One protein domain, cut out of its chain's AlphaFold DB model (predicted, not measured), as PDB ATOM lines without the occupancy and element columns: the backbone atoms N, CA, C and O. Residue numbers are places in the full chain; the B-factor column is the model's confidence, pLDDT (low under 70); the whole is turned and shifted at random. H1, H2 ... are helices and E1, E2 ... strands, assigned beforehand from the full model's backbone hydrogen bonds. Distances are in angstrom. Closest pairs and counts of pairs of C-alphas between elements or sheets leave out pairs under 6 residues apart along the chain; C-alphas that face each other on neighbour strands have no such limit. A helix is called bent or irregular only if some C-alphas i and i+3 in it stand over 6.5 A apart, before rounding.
ATOM      1  N   VAL A   5      75.208  16.195  37.412       95.81
ATOM      2  CA  VAL A   5      76.497  15.561  37.724       95.81
ATOM      3  C   VAL A   5      76.299  14.054  37.653       95.81
ATOM      4  O   VAL A   5      75.539  13.490  38.437       95.81
ATOM      5  N   LEU A   6      76.967  13.408  36.702       94.50
ATOM      6  CA  LEU A   6      77.018  11.955  36.593       94.50
ATOM      7  C   LEU A   6      78.226  11.459  37.389       94.50
ATOM      8  O   LEU A   6      79.358  11.809  37.061       94.50
ATOM      9  N   VAL A   7      77.984  10.667  38.433       94.88
ATOM     10  CA  VAL A   7      79.025  10.103  39.305       94.88
ATOM     11  C   VAL A   7      79.167   8.624  38.993       94.88
ATOM     12  O   VAL A   7      78.243   7.869  39.269       94.88
ATOM     13  N   ASP A   8      80.285   8.243  38.376       92.00
ATOM     14  CA  ASP A   8      80.587   6.873  37.940       92.00
ATOM     15  C   ASP A   8      79.398   6.133  37.303       92.00
ATOM     16  O   ASP A   8      79.086   4.985  37.611       92.00
ATOM     17  N   ALA A   9      78.657   6.852  36.458       91.38
ATOM     18  CA  ALA A   9      77.367   6.383  35.987       91.38
ATOM     19  C   ALA A   9      77.512   5.182  35.042       91.38
ATOM     20  O   ALA A   9      78.258   5.224  34.060       91.38
ATOM     21  N   LEU A  10      76.706   4.153  35.297       90.06
ATOM     22  CA  LEU A  10      76.487   3.050  34.376       90.06
ATOM     23  C   LEU A  10      75.471   3.472  33.305       90.06
ATOM     24  O   LEU A  10      74.331   3.815  33.624       90.06
ATOM     25  N   TYR A  11      75.880   3.466  32.036       91.62
ATOM     26  CA  TYR A  11      75.010   3.897  30.940       91.62
ATOM     27  C   TYR A  11      73.960   2.832  30.584       91.62
ATOM     28  O   TYR A  11      74.225   1.632  30.731       91.62
ATOM     29  N   PRO A  12      72.782   3.250  30.076       92.19
ATOM     30  CA  PRO A  12      71.791   2.329  29.532       92.19
ATOM     31  C   PRO A  12      72.411   1.346  28.530       92.19
ATOM     32  O   PRO A  12      73.344   1.688  27.804       92.19
ATOM     33  N   HIS A  13      71.892   0.115  28.522       93.56
ATOM     34  CA  HIS A  13      72.325  -1.007  27.671       93.56
ATOM     35  C   HIS A  13      73.747  -1.541  27.884       93.56
ATOM     36  O   HIS A  13      74.062  -2.584  27.314       93.56
ATOM     37  N   VAL A  14      74.585  -0.925  28.730       94.19
ATOM     38  CA  VAL A  14      75.922  -1.468  29.056       94.19
ATOM     39  C   VAL A  14      75.821  -2.836  29.727       94.19
ATOM     40  O   VAL A  14      76.624  -3.718  29.440       94.19
ATOM     41  N   ILE A  15      74.829  -3.035  30.594       94.12
ATOM     42  CA  ILE A  15      74.540  -4.337  31.203       94.12
ATOM     43  C   ILE A  15      73.421  -5.014  30.416       94.12
ATOM     44  O   ILE A  15      72.422  -4.382  30.062       94.12
ATOM     45  N   LYS A  16      73.601  -6.310  30.151       94.69
ATOM     46  CA  LYS A  16      72.601  -7.187  29.534       94.69
ATOM     47  C   LYS A  16      71.312  -7.214  30.347       94.69
ATOM     48  O   LYS A  16      71.278  -6.854  31.524       94.69
ATOM     49  N   LYS A  17      70.239  -7.706  29.739       94.38
ATOM     50  CA  LYS A  17      69.055  -8.047  30.521       94.38
ATOM     51  C   LYS A  17      69.385  -9.211  31.468       94.38
ATOM     52  O   LYS A  17      70.164 -10.086  31.081       94.38
ATOM     53  N   PRO A  18      68.807  -9.265  32.679       92.25
ATOM     54  CA  PRO A  18      69.077 -10.349  33.626       92.25
ATOM     55  C   PRO A  18      68.797 -11.751  33.065       92.25
ATOM     56  O   PRO A  18      69.476 -12.717  33.419       92.25
ATOM     57  N   GLU A  19      67.814 -11.882  32.169       93.12
ATOM     58  CA  GLU A  19      67.515 -13.131  31.464       93.12
ATOM     59  C   GLU A  19      68.662 -13.628  30.570       93.12
ATOM     60  O   GLU A  19      68.797 -14.841  30.400       93.12
ATOM     61  N   ASP A  20      69.520 -12.723  30.092       95.00
ATOM     62  CA  ASP A  20      70.651 -13.005  29.202       95.00
ATOM     63  C   ASP A  20      71.973 -13.224  29.962       95.00
ATOM     64  O   ASP A  20      73.027 -13.450  29.357       95.00
ATOM     65  N   PHE A  21      71.957 -13.156  31.297       94.69
ATOM     66  CA  PHE A  21      73.140 -13.445  32.106       94.69
ATOM     67  C   PHE A  21      73.502 -14.937  32.042       94.69
ATOM     68  O   PHE A  21      72.609 -15.792  32.098       94.69
ATOM     69  N   PRO A  22      74.805 -15.290  32.012       95.50
ATOM     70  CA  PRO A  22      75.226 -16.686  32.080       95.50
ATOM     71  C   PRO A  22      74.641 -17.399  33.305       95.50
ATOM     72  O   PRO A  22      74.576 -16.832  34.396       95.50
ATOM     73  N   LEU A  23      74.262 -18.674  33.153       94.75
ATOM     74  CA  LEU A  23      73.639 -19.454  34.235       94.75
ATOM     75  C   LEU A  23      74.493 -19.489  35.509       94.75
ATOM     76  O   LEU A  23      73.960 -19.353  36.607       94.75
ATOM     77  N   LEU A  24      75.815 -19.630  35.364       93.81
ATOM     78  CA  LEU A  24      76.740 -19.610  36.499       93.81
ATOM     79  C   LEU A  24      76.771 -18.244  37.190       93.81
ATOM     80  O   LEU A  24      76.822 -18.191  38.415       93.81
ATOM     81  N   THR A  25      76.676 -17.155  36.429       93.31
ATOM     82  CA  THR A  25      76.605 -15.798  36.980       93.31
ATOM     83  C   THR A  25      75.319 -15.604  37.775       93.31
ATOM     84  O   THR A  25      75.376 -15.139  38.909       93.31
ATOM     85  N   ARG A  26      74.174 -16.060  37.251       92.75
ATOM     86  CA  ARG A  26      72.880 -16.026  37.960       92.75
ATOM     87  C   ARG A  26      72.886 -16.885  39.229       92.75
ATOM     88  O   ARG A  26      72.331 -16.491  40.252       92.75
ATOM     89  N   ALA A  27      73.524 -18.056  39.184       93.56
ATOM     90  CA  ALA A  27      73.686 -18.910  40.359       93.56
ATOM     91  C   ALA A  27      74.584 -18.250  41.418       93.56
ATOM     92  O   ALA A  27      74.233 -18.234  42.597       93.56
ATOM     93  N   GLY A  28      75.710 -17.664  40.999       92.44
ATOM     94  CA  GLY A  28      76.602 -16.908  41.877       92.44
ATOM     95  C   GLY A  28      75.896 -15.714  42.518       92.44
ATOM     96  O   GLY A  28      75.983 -15.527  43.729       92.44
ATOM     97  N   GLU A  29      75.118 -14.967  41.736       91.94
ATOM     98  CA  GLU A  29      74.301 -13.860  42.229       91.94
ATOM     99  C   GLU A  29      73.367 -14.312  43.363       91.94
ATOM    100  O   GLU A  29      73.295 -13.681  44.418       91.94
ATOM    101  N   TRP A  30      72.688 -15.449  43.177       92.75
ATOM    102  CA  TRP A  30      71.763 -15.993  44.167       92.75
ATOM    103  C   TRP A  30      72.451 -16.465  45.455       92.75
ATOM    104  O   TRP A  30      71.873 -16.313  46.533       92.75
ATOM    105  N   LEU A  31      73.657 -17.027  45.342       93.75
ATOM    106  CA  LEU A  31      74.418 -17.583  46.463       93.75
ATOM    107  C   LEU A  31      75.159 -16.519  47.281       93.75
ATOM    108  O   LEU A  31      75.273 -16.668  48.496       93.75
ATOM    109  N   PHE A  32      75.672 -15.470  46.632       93.00
ATOM    110  CA  PHE A  32      76.613 -14.536  47.257       93.00
ATOM    111  C   PHE A  32      76.041 -13.140  47.531       93.00
ATOM    112  O   PHE A  32      76.627 -12.408  48.329       93.00
ATOM    113  N   PHE A  33      74.904 -12.759  46.936       91.69
ATOM    114  CA  PHE A  33      74.312 -11.434  47.146       91.69
ATOM    115  C   PHE A  33      73.026 -11.450  47.977       91.69
ATOM    116  O   PHE A  33      72.209 -12.374  47.946       91.69
ATOM    117  N   SER A  34      72.815 -10.360  48.721       94.75
ATOM    118  CA  SER A  34      71.594 -10.146  49.499       94.75
ATOM    119  C   SER A  34      70.362 -10.036  48.591       94.75
ATOM    120  O   SER A  34      70.454  -9.805  47.387       94.75
ATOM    121  N   SER A  35      69.160 -10.199  49.148       93.50
ATOM    122  CA  SER A  35      67.916  -9.988  48.385       93.50
ATOM    123  C   SER A  35      67.788  -8.566  47.828       93.50
ATOM    124  O   SER A  35      67.217  -8.398  46.756       93.50
ATOM    125  N   THR A  36      68.328  -7.562  48.523       94.56
ATOM    126  CA  THR A  36      68.342  -6.170  48.054       94.56
ATOM    127  C   THR A  36      69.249  -6.003  46.842       94.56
ATOM    128  O   THR A  36      68.781  -5.538  45.810       94.56
ATOM    129  N   VAL A  37      70.498  -6.472  46.922       90.44
ATOM    130  CA  VAL A  37      71.459  -6.361  45.810       90.44
ATOM    131  C   VAL A  37      70.948  -7.095  44.569       90.44
ATOM    132  O   VAL A  37      71.021  -6.571  43.466       90.44
ATOM    133  N   ARG A  38      70.327  -8.267  44.741       93.62
ATOM    134  CA  ARG A  38      69.701  -9.005  43.630       93.62
ATOM    135  C   ARG A  38      68.572  -8.230  42.953       93.62
ATOM    136  O   ARG A  38      68.453  -8.236  41.733       93.62
ATOM    137  N   LYS A  39      67.739  -7.532  43.731       93.88
ATOM    138  CA  LYS A  39      66.689  -6.666  43.167       93.88
ATOM    139  C   LYS A  39      67.283  -5.499  42.388       93.88
ATOM    140  O   LYS A  39      66.754  -5.167  41.332       93.88
ATOM    141  N   GLU A  40      68.356  -4.895  42.894       90.62
ATOM    142  CA  GLU A  40      69.067  -3.822  42.194       90.62
ATOM    143  C   GLU A  40      69.637  -4.328  40.870       90.62
ATOM    144  O   GLU A  40      69.295  -3.773  39.829       90.62
ATOM    145  N   ILE A  41      70.388  -5.437  40.888       91.69
ATOM    146  CA  ILE A  41      70.941  -6.094  39.692       91.69
ATOM    147  C   ILE A  41      69.834  -6.404  38.677       91.69
ATOM    148  O   ILE A  41      69.926  -6.005  37.515       91.69
ATOM    149  N   GLY A  42      68.749  -7.041  39.127       92.44
ATOM    150  CA  GLY A  42      67.594  -7.368  38.288       92.44
ATOM    151  C   GLY A  42      66.878  -6.148  37.694       92.44
ATOM    152  O   GLY A  42      66.169  -6.281  36.700       92.44
ATOM    153  N   SER A  43      67.080  -4.959  38.266       94.12
ATOM    154  CA  SER A  43      66.438  -3.714  37.832       94.12
ATOM    155  C   SER A  43      67.354  -2.804  37.009       94.12
ATOM    156  O   SER A  43      66.871  -1.785  36.515       94.12
ATOM    157  N   ILE A  44      68.644  -3.133  36.830       92.75
ATOM    158  CA  ILE A  44      69.614  -2.275  36.117       92.75
ATOM    159  C   ILE A  44      69.113  -1.936  34.712       92.75
ATOM    160  O   ILE A  44      69.030  -0.763  34.348       92.75
ATOM    161  N   TYR A  45      68.736  -2.958  33.939       94.56
ATOM    162  CA  TYR A  45      68.292  -2.764  32.561       94.56
ATOM    163  C   TYR A  45      67.041  -1.878  32.500       94.56
ATOM    164  O   TYR A  45      67.011  -0.891  31.771       94.56
ATOM    165  N   GLN A  46      66.026  -2.182  33.318       94.94
ATOM    166  CA  GLN A  46      64.775  -1.421  33.337       94.94
ATOM    167  C   GLN A  46      64.980   0.026  33.803       94.94
ATOM    168  O   GLN A  46      64.367   0.938  33.254       94.94
ATOM    169  N   THR A  47      65.855   0.249  34.784       93.69
ATOM    170  CA  THR A  47      66.243   1.597  35.222       93.69
ATOM    171  C   THR A  47      66.880   2.375  34.068       93.69
ATOM    172  O   THR A  47      66.538   3.534  33.849       93.69
ATOM    173  N   GLY A  48      67.746   1.729  33.279       92.12
ATOM    174  CA  GLY A  48      68.326   2.316  32.069       92.12
ATOM    175  C   GLY A  48      67.267   2.735  31.043       92.12
ATOM    176  O   GLY A  48      67.295   3.870  30.568       92.12
ATOM    177  N   GLU A  49      66.288   1.868  30.766       93.19
ATOM    178  CA  GLU A  49      65.167   2.193  29.867       93.19
ATOM    179  C   GLU A  49      64.365   3.399  30.368       93.19
ATOM    180  O   GLU A  49      64.017   4.289  29.594       93.19
ATOM    181  N   GLN A  50      64.096   3.464  31.674       92.00
ATOM    182  CA  GLN A  50      63.376   4.586  32.275       92.00
ATOM    183  C   GLN A  50      64.139   5.905  32.117       92.00
ATOM    184  O   GLN A  50      63.513   6.926  31.841       92.00
ATOM    185  N   VAL A  51      65.470   5.893  32.249       87.69
ATOM    186  CA  VAL A  51      66.312   7.080  32.020       87.69
ATOM    187  C   VAL A  51      66.240   7.530  30.561       87.69
ATOM    188  O   VAL A  51      66.066   8.718  30.312       87.69
ATOM    189  N   LEU A  52      66.303   6.604  29.598       87.44
ATOM    190  CA  LEU A  52      66.186   6.942  28.174       87.44
ATOM    191  C   LEU A  52      64.823   7.568  27.837       87.44
ATOM    192  O   LEU A  52      64.748   8.517  27.057       87.44
ATOM    193  N   VAL A  53      63.745   7.078  28.458       88.56
ATOM    194  CA  VAL A  53      62.379   7.590  28.247       88.56
ATOM    195  C   VAL A  53      62.174   8.992  28.834       88.56
ATOM    196  O   VAL A  53      61.319   9.728  28.342       88.56
ATOM    197  N   GLN A  54      62.955   9.409  29.838       79.00
ATOM    198  CA  GLN A  54      62.862  10.769  30.399       79.00
ATOM    199  C   GLN A  54      63.219  11.873  29.387       79.00
ATOM    200  O   GLN A  54      62.874  13.035  29.610       79.00
ATOM    201  N   GLY A  55      63.834  11.521  28.254       74.81
ATOM    202  CA  GLY A  55      64.050  12.428  27.133       74.81
ATOM    203  C   GLY A  55      65.246  13.368  27.304       74.81
ATOM    204  O   GLY A  55      66.156  13.125  28.092       74.81
ATOM    205  N   ASN A  56      65.253  14.427  26.492       72.94
ATOM    206  CA  ASN A  56      66.415  15.255  26.167       72.94
ATOM    207  C   ASN A  56      67.064  15.905  27.409       72.94
ATOM    208  O   ASN A  56      66.547  16.877  27.961       72.94
ATOM    209  N   ILE A  57      68.195  15.352  27.854       86.44
ATOM    210  CA  ILE A  57      69.066  15.951  28.879       86.44
ATOM    211  C   ILE A  57      70.394  16.446  28.301       86.44
ATOM    212  O   ILE A  57      71.215  16.983  29.044       86.44
ATOM    213  N   ASP A  58      70.599  16.274  26.994       86.06
ATOM    214  CA  ASP A  58      71.848  16.598  26.302       86.06
ATOM    215  C   ASP A  58      72.104  18.109  26.206       86.06
ATOM    216  O   ASP A  58      73.244  18.536  26.030       86.06
ATOM    217  N   ASP A  59      71.056  18.924  26.344       88.12
ATOM    218  CA  ASP A  59      71.121  20.386  26.385       88.12
ATOM    219  C   ASP A  59      71.437  20.937  27.785       88.12
ATOM    220  O   ASP A  59      71.749  22.122  27.942       88.12
ATOM    221  N   LYS A  60      71.379  20.093  28.823       90.69
ATOM    222  CA  LYS A  60      71.653  20.510  30.199       90.69
ATOM    223  C   LYS A  60      73.161  20.576  30.434       90.69
ATOM    224  O   LYS A  60      73.880  19.646  30.061       90.69
ATOM    225  N   PRO A  61      73.665  21.604  31.146       94.44
ATOM    226  CA  PRO A  61      75.043  21.608  31.612       94.44
ATOM    227  C   PRO A  61      75.338  20.333  32.406       94.44
ATOM    228  O   PRO A  61      74.629  20.016  33.369       94.44
ATOM    229  N   MET A  62      76.368  19.598  31.987       95.44
ATOM    230  CA  MET A  62      76.661  18.272  32.517       95.44
ATOM    231  C   MET A  62      78.145  18.092  32.829       95.44
ATOM    232  O   MET A  62      79.013  18.445  32.027       95.44
ATOM    233  N   ILE A  63      78.431  17.502  33.990       97.44
ATOM    234  CA  ILE A  63      79.768  17.050  34.385       97.44
ATOM    235  C   ILE A  63      79.720  15.539  34.612       97.44
ATOM    236  O   ILE A  63      78.839  15.042  35.309       97.44
ATOM    237  N   ARG A  64      80.671  14.809  34.029       96.06
ATOM    238  CA  ARG A  64      80.847  13.361  34.179       96.06
ATOM    239  C   ARG A  64      82.093  13.091  35.002       96.06
ATOM    240  O   ARG A  64      83.188  13.424  34.562       96.06
ATOM    241  N   LEU A  65      81.932  12.477  36.166       96.12
ATOM    242  CA  LEU A  65      83.029  11.927  36.950       96.12
ATOM    243  C   LEU A  65      83.193  10.460  36.561       96.12
ATOM    244  O   LEU A  65      82.267   9.673  36.739       96.12
ATOM    245  N   VAL A  66      84.348  10.111  36.000       92.94
ATOM    246  CA  VAL A  66      84.660   8.746  35.557       92.94
ATOM    247  C   VAL A  66      85.781   8.203  36.420       92.94
ATOM    248  O   VAL A  66      86.838   8.827  36.528       92.94
ATOM    249  N   ASN A  67      85.547   7.051  37.034       89.50
ATOM    250  CA  ASN A  67      86.563   6.370  37.816       89.50
ATOM    251  C   ASN A  67      87.598   5.754  36.864       89.50
ATOM    252  O   ASN A  67      87.267   5.178  35.828       89.50
ATOM    253  N   GLN A  68      88.870   5.925  37.205       84.50
ATOM    254  CA  GLN A  68      89.970   5.208  36.581       84.50
ATOM    255  C   GLN A  68      90.993   4.846  37.664       84.50
ATOM    256  O   GLN A  68      91.938   5.613  37.882       84.50
ATOM    257  N   PRO A  69      90.819   3.707  38.359       70.44
ATOM    258  CA  PRO A  69      91.745   3.255  39.379       70.44
ATOM    259  C   PRO A  69      93.089   2.951  38.727       70.44
ATOM    260  O   PRO A  69      93.171   2.203  37.749       70.44
ATOM    261  N   LYS A  70      94.160   3.527  39.269       68.44
ATOM    262  CA  LYS A  70      95.527   3.318  38.753       68.44
ATOM    263  C   LYS A  70      96.264   2.149  39.415       68.44
ATOM    264  O   LYS A  70      97.418   1.883  39.081       68.44
ATOM    265  N   GLY A  71      95.628   1.461  40.364       65.25
ATOM    266  CA  GLY A  71      96.225   0.360  41.118       65.25
ATOM    267  C   GLY A  71      96.397  -0.927  40.301       65.25
ATOM    268  O   GLY A  71      95.546  -1.287  39.494       65.25
ATOM    269  N   ALA A  72      97.473  -1.674  40.568       57.81
ATOM    270  CA  ALA A  72      97.801  -2.935  39.886       57.81
ATOM    271  C   ALA A  72      96.777  -4.072  40.105       57.81
ATOM    272  O   ALA A  72      96.844  -5.101  39.436       57.81
ATOM    273  N   THR A  73      95.835  -3.904  41.036       57.97
ATOM    274  CA  THR A  73      94.762  -4.860  41.350       57.97
ATOM    275  C   THR A  73      93.434  -4.527  40.669       57.97
ATOM    276  O   THR A  73      92.453  -5.237  40.887       57.97
ATOM    277  N   ALA A  74      93.372  -3.464  39.859       58.31
ATOM    278  CA  ALA A  74      92.186  -3.113  39.087       58.31
ATOM    279  C   ALA A  74      92.010  -4.094  37.915       58.31
ATOM    280  O   ALA A  74      92.430  -3.839  36.788       58.31
ATOM    281  N   VAL A  75      91.416  -5.252  38.197       57.31
ATOM    282  CA  VAL A  75      91.057  -6.245  37.182       57.31
ATOM    283  C   VAL A  75      89.581  -6.056  36.838       57.31
ATOM    284  O   VAL A  75      88.736  -6.276  37.708       57.31
ATOM    285  N   PRO A  76      89.231  -5.665  35.600       60.53
ATOM    286  CA  PRO A  76      87.838  -5.630  35.188       60.53
ATOM    287  C   PRO A  76      87.319  -7.068  35.094       60.53
ATOM    288  O   PRO A  76      87.812  -7.864  34.293       60.53
ATOM    289  N   VAL A  77      86.332  -7.412  35.920       67.81
ATOM    290  CA  VAL A  77      85.660  -8.713  35.865       67.81
ATOM    291  C   VAL A  77      84.242  -8.508  35.345       67.81
ATOM    292  O   VAL A  77      83.392  -7.953  36.031       67.81
ATOM    293  N   ASP A  78      84.005  -8.944  34.109       76.56
ATOM    294  CA  ASP A  78      82.728  -8.796  33.392       76.56
ATOM    295  C   ASP A  78      81.690  -9.844  33.848       76.56
ATOM    296  O   ASP A  78      80.493  -9.597  33.833       76.56
ATOM    297  N   PHE A  79      82.111 -11.046  34.267       86.00
ATOM    298  CA  PHE A  79      81.211 -12.193  34.529       86.00
ATOM    299  C   PHE A  79      80.212 -12.493  33.384       86.00
ATOM    300  O   PHE A  79      79.227 -13.210  33.575       86.00
ATOM    301  N   GLY A  80      80.468 -11.966  32.182       90.62
ATOM    302  CA  GLY A  80      79.626 -12.104  31.001       90.62
ATOM    303  C   GLY A  80      78.329 -11.293  31.044       90.62
ATOM    304  O   GLY A  80      77.420 -11.623  30.277       90.62
ATOM    305  N   VAL A  81      78.217 -10.274  31.903       93.06
ATOM    306  CA  VAL A  81      77.001  -9.449  32.035       93.06
ATOM    307  C   VAL A  81      77.049  -8.156  31.226       93.06
ATOM    308  O   VAL A  81      76.007  -7.533  31.032       93.06
ATOM    309  N   VAL A  82      78.218  -7.754  30.728       92.75
ATOM    310  CA  VAL A  82      78.405  -6.527  29.950       92.75
ATOM    311  C   VAL A  82      78.142  -6.789  28.463       92.75
ATOM    312  O   VAL A  82      78.560  -7.804  27.896       92.75
ATOM    313  N   ASN A  83      77.450  -5.860  27.809       94.06
ATOM    314  CA  ASN A  83      77.382  -5.767  26.355       94.06
ATOM    315  C   ASN A  83      78.631  -5.048  25.836       94.06
ATOM    316  O   ASN A  83      78.795  -3.840  26.006       94.06
ATOM    317  N   SER A  84      79.528  -5.807  25.214       91.25
ATOM    318  CA  SER A  84      80.794  -5.317  24.653       91.25
ATOM    319  C   SER A  84      80.799  -5.278  23.123       91.25
ATOM    320  O   SER A  84      81.851  -5.111  22.503       91.25
ATOM    321  N   ASP A  85      79.631  -5.427  22.493       92.88
ATOM    322  CA  ASP A  85      79.512  -5.353  21.045       92.88
ATOM    323  C   ASP A  85      79.799  -3.921  20.528       92.88
ATOM    324  O   ASP A  85      79.585  -2.928  21.238       92.88
ATOM    325  N   PRO A  86      80.284  -3.778  19.279       94.88
ATOM    326  CA  PRO A  86      80.655  -2.474  18.733       94.88
ATOM    327  C   PRO A  86      79.510  -1.457  18.698       94.88
ATOM    328  O   PRO A  86      79.770  -0.255  18.791       94.88
ATOM    329  N   GLN A  87      78.260  -1.913  18.562       95.50
ATOM    330  CA  GLN A  87      77.096  -1.035  18.495       95.50
ATOM    331  C   GLN A  87      76.813  -0.415  19.866       95.50
ATOM    332  O   GLN A  87      76.662   0.806  19.948       95.50
ATOM    333  N   THR A  88      76.836  -1.208  20.939       93.12
ATOM    334  CA  THR A  88      76.702  -0.704  22.314       93.12
ATOM    335  C   THR A  88      77.822   0.282  22.647       93.12
ATOM    336  O   THR A  88      77.565   1.378  23.147       93.12
ATOM    337  N   ILE A  89      79.071  -0.045  22.297       92.50
ATOM    338  CA  ILE A  89      80.218   0.848  22.531       92.50
ATOM    339  C   ILE A  89      80.046   2.181  21.791       92.50
ATOM    340  O   ILE A  89      80.306   3.244  22.359       92.50
ATOM    341  N   ALA A  90      79.623   2.142  20.526       94.56
ATOM    342  CA  ALA A  90      79.388   3.347  19.740       94.56
ATOM    343  C   ALA A  90      78.262   4.205  20.337       94.56
ATOM    344  O   ALA A  90      78.428   5.419  20.452       94.56
ATOM    345  N   ALA A  91      77.164   3.580  20.776       92.25
ATOM    346  CA  ALA A  91      76.053   4.272  21.422       92.25
ATOM    347  C   ALA A  91      76.499   4.982  22.708       92.25
ATOM    348  O   ALA A  91      76.271   6.180  22.858       92.25
ATOM    349  N   VAL A  92      77.222   4.291  23.595       90.88
ATOM    350  CA  VAL A  92      77.741   4.874  24.847       90.88
ATOM    351  C   VAL A  92      78.703   6.034  24.581       90.88
ATOM    352  O   VAL A  92      78.656   7.049  25.271       90.88
ATOM    353  N   ARG A  93      79.569   5.920  23.567       90.25
ATOM    354  CA  ARG A  93      80.484   7.008  23.173       90.25
ATOM    355  C   ARG A  93      79.752   8.236  22.639       90.25
ATOM    356  O   ARG A  93      80.268   9.339  22.788       90.25
ATOM    357  N   ALA A  94      78.594   8.043  22.015       91.00
ATOM    358  CA  ALA A  94      77.769   9.126  21.499       91.00
ATOM    359  C   ALA A  94      76.922   9.813  22.587       91.00
ATOM    360  O   ALA A  94      76.450  10.923  22.357       91.00
ATOM    361  N   MET A  95      76.743   9.193  23.761       89.44
ATOM    362  CA  MET A  95      75.969   9.789  24.853       89.44
ATOM    363  C   MET A  95      76.686  10.990  25.479       89.44
ATOM    364  O   MET A  95      77.879  10.942  25.803       89.44
ATOM    365  N   TYR A  96      75.905  12.044  25.721       90.31
ATOM    366  CA  TYR A  96      76.311  13.263  26.421       90.31
ATOM    367  C   TYR A  96      77.532  13.964  25.798       90.31
ATOM    368  O   TYR A  96      78.531  14.201  26.487       90.31
ATOM    369  N   PRO A  97      77.479  14.332  24.502       89.94
ATOM    370  CA  PRO A  97      78.635  14.864  23.776       89.94
ATOM    371  C   PRO A  97      79.114  16.230  24.291       89.94
ATOM    372  O   PRO A  97      80.268  16.591  24.079       89.94
ATOM    373  N   GLN A  98      78.248  16.987  24.972       90.62
ATOM    374  CA  GLN A  98      78.571  18.299  25.550       90.62
ATOM    375  C   GLN A  98      79.028  18.220  27.016       90.62
ATOM    376  O   GLN A  98      79.367  19.238  27.619       90.62
ATOM    377  N   ALA A  99      79.023  17.027  27.619       93.94
ATOM    378  CA  ALA A  99      79.386  16.876  29.018       93.94
ATOM    379  C   ALA A  99      80.892  17.070  29.232       93.94
ATOM    380  O   ALA A  99      81.728  16.511  28.521       93.94
ATOM    381  N   LYS A 100      81.249  17.803  30.288       95.69
ATOM    382  CA  LYS A 100      82.635  17.895  30.744       95.69
ATOM    383  C   LYS A 100      83.013  16.611  31.479       95.69
ATOM    384  O   LYS A 100      82.525  16.369  32.580       95.69
ATOM    385  N   THR A 101      83.922  15.825  30.912       95.31
ATOM    386  CA  THR A 101      84.453  14.622  31.569       95.31
ATOM    387  C   THR A 101      85.643  14.960  32.467       95.31
ATOM    388  O   THR A 101      86.585  15.626  32.044       95.31
ATOM    389  N   ILE A 102      85.604  14.476  33.705       95.12
ATOM    390  CA  ILE A 102      86.677  14.544  34.695       95.12
ATOM    391  C   ILE A 102      86.997  13.106  35.096       95.12
ATOM    392  O   ILE A 102      86.133  12.380  35.585       95.12
ATOM    393  N   VAL A 103      88.241  12.695  34.871       93.25
ATOM    394  CA  VAL A 103      88.723  11.368  35.261       93.25
ATOM    395  C   VAL A 103      89.300  11.443  36.669       93.25
ATOM    396  O   VAL A 103      90.104  12.329  36.962       93.25
ATOM    397  N   VAL A 104      88.882  10.520  37.529       90.19
ATOM    398  CA  VAL A 104      89.181  10.517  38.961       90.19
ATOM    399  C   VAL A 104      89.836   9.191  39.331       90.19
ATOM    400  O   VAL A 104      89.314   8.124  39.016       90.19
ATOM    401  N   ASP A 105      90.968   9.260  40.026       88.25
ATOM    402  CA  ASP A 105      91.573   8.094  40.672       88.25
ATOM    403  C   ASP A 105      90.845   7.863  42.005       88.25
ATOM    404  O   ASP A 105      91.080   8.569  42.984       88.25
ATOM    405  N   SER A 106      89.852   6.978  41.993       83.62
ATOM    406  CA  SER A 106      88.974   6.662  43.127       83.62
ATOM    407  C   SER A 106      88.473   5.224  42.989       83.62
ATOM    408  O   SER A 106      88.739   4.590  41.972       83.62
ATOM    409  N   ASP A 107      87.721   4.725  43.966       82.81
ATOM    410  CA  ASP A 107      86.934   3.492  43.845       82.81
ATOM    411  C   ASP A 107      85.572   3.775  43.181       82.81
ATOM    412  O   ASP A 107      85.166   4.932  43.048       82.81
ATOM    413  N   HIS A 108      84.841   2.730  42.773       82.75
ATOM    414  CA  HIS A 108      83.507   2.880  42.162       82.75
ATOM    415  C   HIS A 108      82.506   3.592  43.086       82.75
ATOM    416  O   HIS A 108      81.629   4.327  42.640       82.75
ATOM    417  N   GLN A 109      82.655   3.436  44.406       84.56
ATOM    418  CA  GLN A 109      81.861   4.164  45.398       84.56
ATOM    419  C   GLN A 109      82.464   5.546  45.692       84.56
ATOM    420  O   GLN A 109      82.773   5.861  46.844       84.56
ATOM    421  N   MET A 110      82.631   6.385  44.662       89.75
ATOM    422  CA  MET A 110      83.242   7.721  44.783       89.75
ATOM    423  C   MET A 110      82.593   8.580  45.875       89.75
ATOM    424  O   MET A 110      83.272   9.354  46.544       89.75
ATOM    425  N   GLN A 111      81.285   8.432  46.088       89.75
ATOM    426  CA  GLN A 111      80.530   9.139  47.124       89.75
ATOM    427  C   GLN A 111      81.004   8.839  48.545       89.75
ATOM    428  O   GLN A 111      80.820   9.660  49.439       89.75
ATOM    429  N   THR A 112      81.624   7.683  48.750       89.94
ATOM    430  CA  THR A 112      82.177   7.264  50.035       89.94
ATOM    431  C   THR A 112      83.694   7.423  50.041       89.94
ATOM    432  O   THR A 112      84.245   7.946  51.005       89.94
ATOM    433  N   ALA A 113      84.367   7.022  48.959       88.56
ATOM    434  CA  ALA A 113      85.826   7.005  48.870       88.56
ATOM    435  C   ALA A 113      86.447   8.389  48.613       88.56
ATOM    436  O   ALA A 113      87.541   8.687  49.089       88.56
ATOM    437  N   SER A 114      85.785   9.249  47.836       91.19
ATOM    438  CA  SER A 114      86.315  10.555  47.415       91.19
ATOM    439  C   SER A 114      85.214  11.621  47.295       91.19
ATOM    440  O   SER A 114      85.084  12.265  46.249       91.19
ATOM    441  N   PRO A 115      84.424  11.863  48.363       94.50
ATOM    442  CA  PRO A 115      83.247  12.736  48.310       94.50
ATOM    443  C   PRO A 115      83.566  14.170  47.871       94.50
ATOM    444  O   PRO A 115      82.734  14.814  47.232       94.50
ATOM    445  N   GLN A 116      84.773  14.666  48.163       95.88
ATOM    446  CA  GLN A 116      85.182  16.023  47.799       95.88
ATOM    447  C   GLN A 116      85.107  16.271  46.287       95.88
ATOM    448  O   GLN A 116      84.664  17.334  45.868       95.88
ATOM    449  N   VAL A 117      85.433  15.272  45.462       94.62
ATOM    450  CA  VAL A 117      85.393  15.413  43.998       94.62
ATOM    451  C   VAL A 117      83.963  15.638  43.494       94.62
ATOM    452  O   VAL A 117      83.739  16.401  42.555       94.62
ATOM    453  N   ILE A 118      82.977  15.024  44.153       95.69
ATOM    454  CA  ILE A 118      81.557  15.234  43.849       95.69
ATOM    455  C   ILE A 118      81.125  16.635  44.284       95.69
ATOM    456  O   ILE A 118      80.450  17.330  43.524       95.69
ATOM    457  N   ILE A 119      81.533  17.071  45.481       97.31
ATOM    458  CA  ILE A 119      81.236  18.414  45.996       97.31
ATOM    459  C   ILE A 119      81.779  19.479  45.036       97.31
ATOM    460  O   ILE A 119      81.039  20.385  44.650       97.31
ATOM    461  N   ASP A 120      83.026  19.339  44.597       97.50
ATOM    462  CA  ASP A 120      83.675  20.280  43.685       97.50
ATOM    463  C   ASP A 120      82.970  20.323  42.321       97.50
ATOM    464  O   ASP A 120      82.737  21.402  41.767       97.50
ATOM    465  N   ALA A 121      82.556  19.164  41.795       97.31
ATOM    466  CA  ALA A 121      81.779  19.084  40.560       97.31
ATOM    467  C   ALA A 121      80.422  19.796  40.691       97.31
ATOM    468  O   ALA A 121      80.041  20.569  39.810       97.31
ATOM    469  N   ILE A 122      79.713  19.601  41.808       97.06
ATOM    470  CA  ILE A 122      78.451  20.296  42.088       97.06
ATOM    471  C   ILE A 122      78.681  21.810  42.178       97.06
ATOM    472  O   ILE A 122      77.948  22.580  41.559       97.06
ATOM    473  N   GLN A 123      79.707  22.262  42.905       97.38
ATOM    474  CA  GLN A 123      80.029  23.688  43.027       97.38
ATOM    475  C   GLN A 123      80.368  24.317  41.671       97.38
ATOM    476  O   GLN A 123      79.883  25.407  41.355       97.38
ATOM    477  N   GLN A 124      81.144  23.618  40.839       96.62
ATOM    478  CA  GLN A 124      81.457  24.051  39.481       96.62
ATOM    479  C   GLN A 124      80.198  24.174  38.621       96.62
ATOM    480  O   GLN A 124      80.021  25.176  37.928       96.62
ATOM    481  N   LEU A 125      79.308  23.186  38.686       96.25
ATOM    482  CA  LEU A 125      78.049  23.208  37.953       96.25
ATOM    483  C   LEU A 125      77.157  24.378  38.395       96.25
ATOM    484  O   LEU A 125      76.628  25.102  37.556       96.25
ATOM    485  N   LEU A 126      77.041  24.623  39.703       95.75
ATOM    486  CA  LEU A 126      76.297  25.767  40.238       95.75
ATOM    487  C   LEU A 126      76.882  27.108  39.778       95.75
ATOM    488  O   LEU A 126      76.127  28.044  39.525       95.75
ATOM    489  N   ALA A 127      78.204  27.215  39.648       94.81
ATOM    490  CA  ALA A 127      78.847  28.412  39.115       94.81
ATOM    491  C   ALA A 127      78.542  28.629  37.622       94.81
ATOM    492  O   ALA A 127      78.400  29.777  37.206       94.81
ATOM    493  N   ILE A 128      78.414  27.556  36.832       92.38
ATOM    494  CA  ILE A 128      77.991  27.621  35.423       92.38
ATOM    495  C   ILE A 128      76.536  28.087  35.325       92.38
ATOM    496  O   ILE A 128      76.243  28.988  34.551       92.38
ATOM    497  N   LEU A 129      75.639  27.531  36.145       90.69
ATOM    498  CA  LEU A 129      74.201  27.840  36.117       90.69
ATOM    499  C   LEU A 129      73.837  29.259  36.589       90.69
ATOM    500  O   LEU A 129      72.699  29.683  36.407       90.69
ATOM    501  N   ARG A 130      74.758  29.954  37.266       89.00
ATOM    502  CA  ARG A 130      74.577  31.335  37.755       89.00
ATOM    503  C   ARG A 130      75.027  32.400  36.754       89.00
ATOM    504  O   ARG A 130      74.833  33.581  37.035       89.00
ATOM    505  N   ARG A 131      75.683  31.998  35.668       72.94
ATOM    506  CA  ARG A 131      76.082  32.881  34.569       72.94
ATOM    507  C   ARG A 131      74.964  32.956  33.543       72.94
ATOM    508  O   ARG A 131      74.821  34.050  32.966       72.94
TER     509      ARG A 131
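AT A GLANCE: This is residues 5 to 131 of the 131 residues of an uncharacterized protein of Duganella sp. GV023 (UniProt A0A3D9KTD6). A small slab of three parallel strands, with helix H5 packed along one face, makes one part of an elongated, open domain; H1 and the first arm of the bent helix H2 lie far off toward the other end. The second arm of H2 and helix H3 are also clear of the sheet, and two long links, residues 8 to 22 and 68 to 85, lead away from its strands E1 and E2. The printed part has 127 residues, with three named strands and five named helices in the order E1 H1 H2 E2 H3 E3 H4 H5; the sheet runs E1 E2 E3, and the class is mostly helix. It is only just compact, close to loose, with a radius of gyration of the C-alphas of 16.4 A and spans of 52 by 34 by 29 A.

IN THESE COORDINATES: E1 is residues 5 to 7, beginning at C-alpha 5 at (76.497, 15.561, 37.724). H1, residues 23 to 32, is 14.2 A long. H2, residues 35 to 53, was assigned as one helix by its hydrogen bonds but is bent: C-alphas 42 and 45 are 7.4 A apart. Its arms are H2a, residues 35 to 42, 10.4 A, and H2b, residues 45 to 53, 12.7 A, at a steep tilt of 54 degrees. E2 is residues 62 to 67, 16.4 A; H3 is residues 86 to 94, 12.3 A; E3 is residues 100 to 104, 12.8 A. H4 is residues 110 to 113, and H5, residues 115 to 129, 21.4 A, ends at C-alpha 129 at (74.201, 27.840, 36.117).

HOW THE PARTS SIT: E1 and E2 are parallel at 12 degrees, with N 6 and O 63 within hydrogen-bond range at 2.8 A. E2 and E3 are parallel at 22 degrees, with N 102 and O 64 at 2.8 A. E1, H1 H2, E2 and E2, H3, E3 are strand-helix-strand units, parallel neighbour strands with helices between, each with a right-handed crossover. H5 is on the sheet at a height of 9.3 A, making two layers, helix on one face of a sheet. It lies over E2 and, only just, over E1, where 3 of its C-alphas fall; it runs along the strands, at 14 degrees to E2 on the local plane. The closest C-alphas of E1 and H5, Val 5 and Ile 122, are 6.7 A apart. H4 only grazes the sheet with residues 110 to 111, and is close to but not clearly touching H5, with C-alphas of Gln 111 and Ile 118 closest at 7.0 A. H1, H2a, H2b and H3 are not on the sheet. H1 and H2a are close but not clearly touching, closest at the C-alphas of Glu 29 and Arg 38, 6.8 A, at a shallow tilt of 28 degrees, opposite ways. H2b and H3 are apart. In H1, H2a, H2b, H3 and H5 every O i to N i+4 pair is within hydrogen-bond range; H4 is too short for one, and its one O i to N i+3 pair is not within range.

THE WHOLE: The two C-alphas farthest apart, those of Leu 24 and Arg 131, are 52.5 A apart. The printed part has no cut and ends at the chain's last residue. The links E1 to H1 and E2 to H3 are long, with 15 and 18 residues. The mean pLDDT of the printed part is 89.6; residues 70 to 77 are under 70.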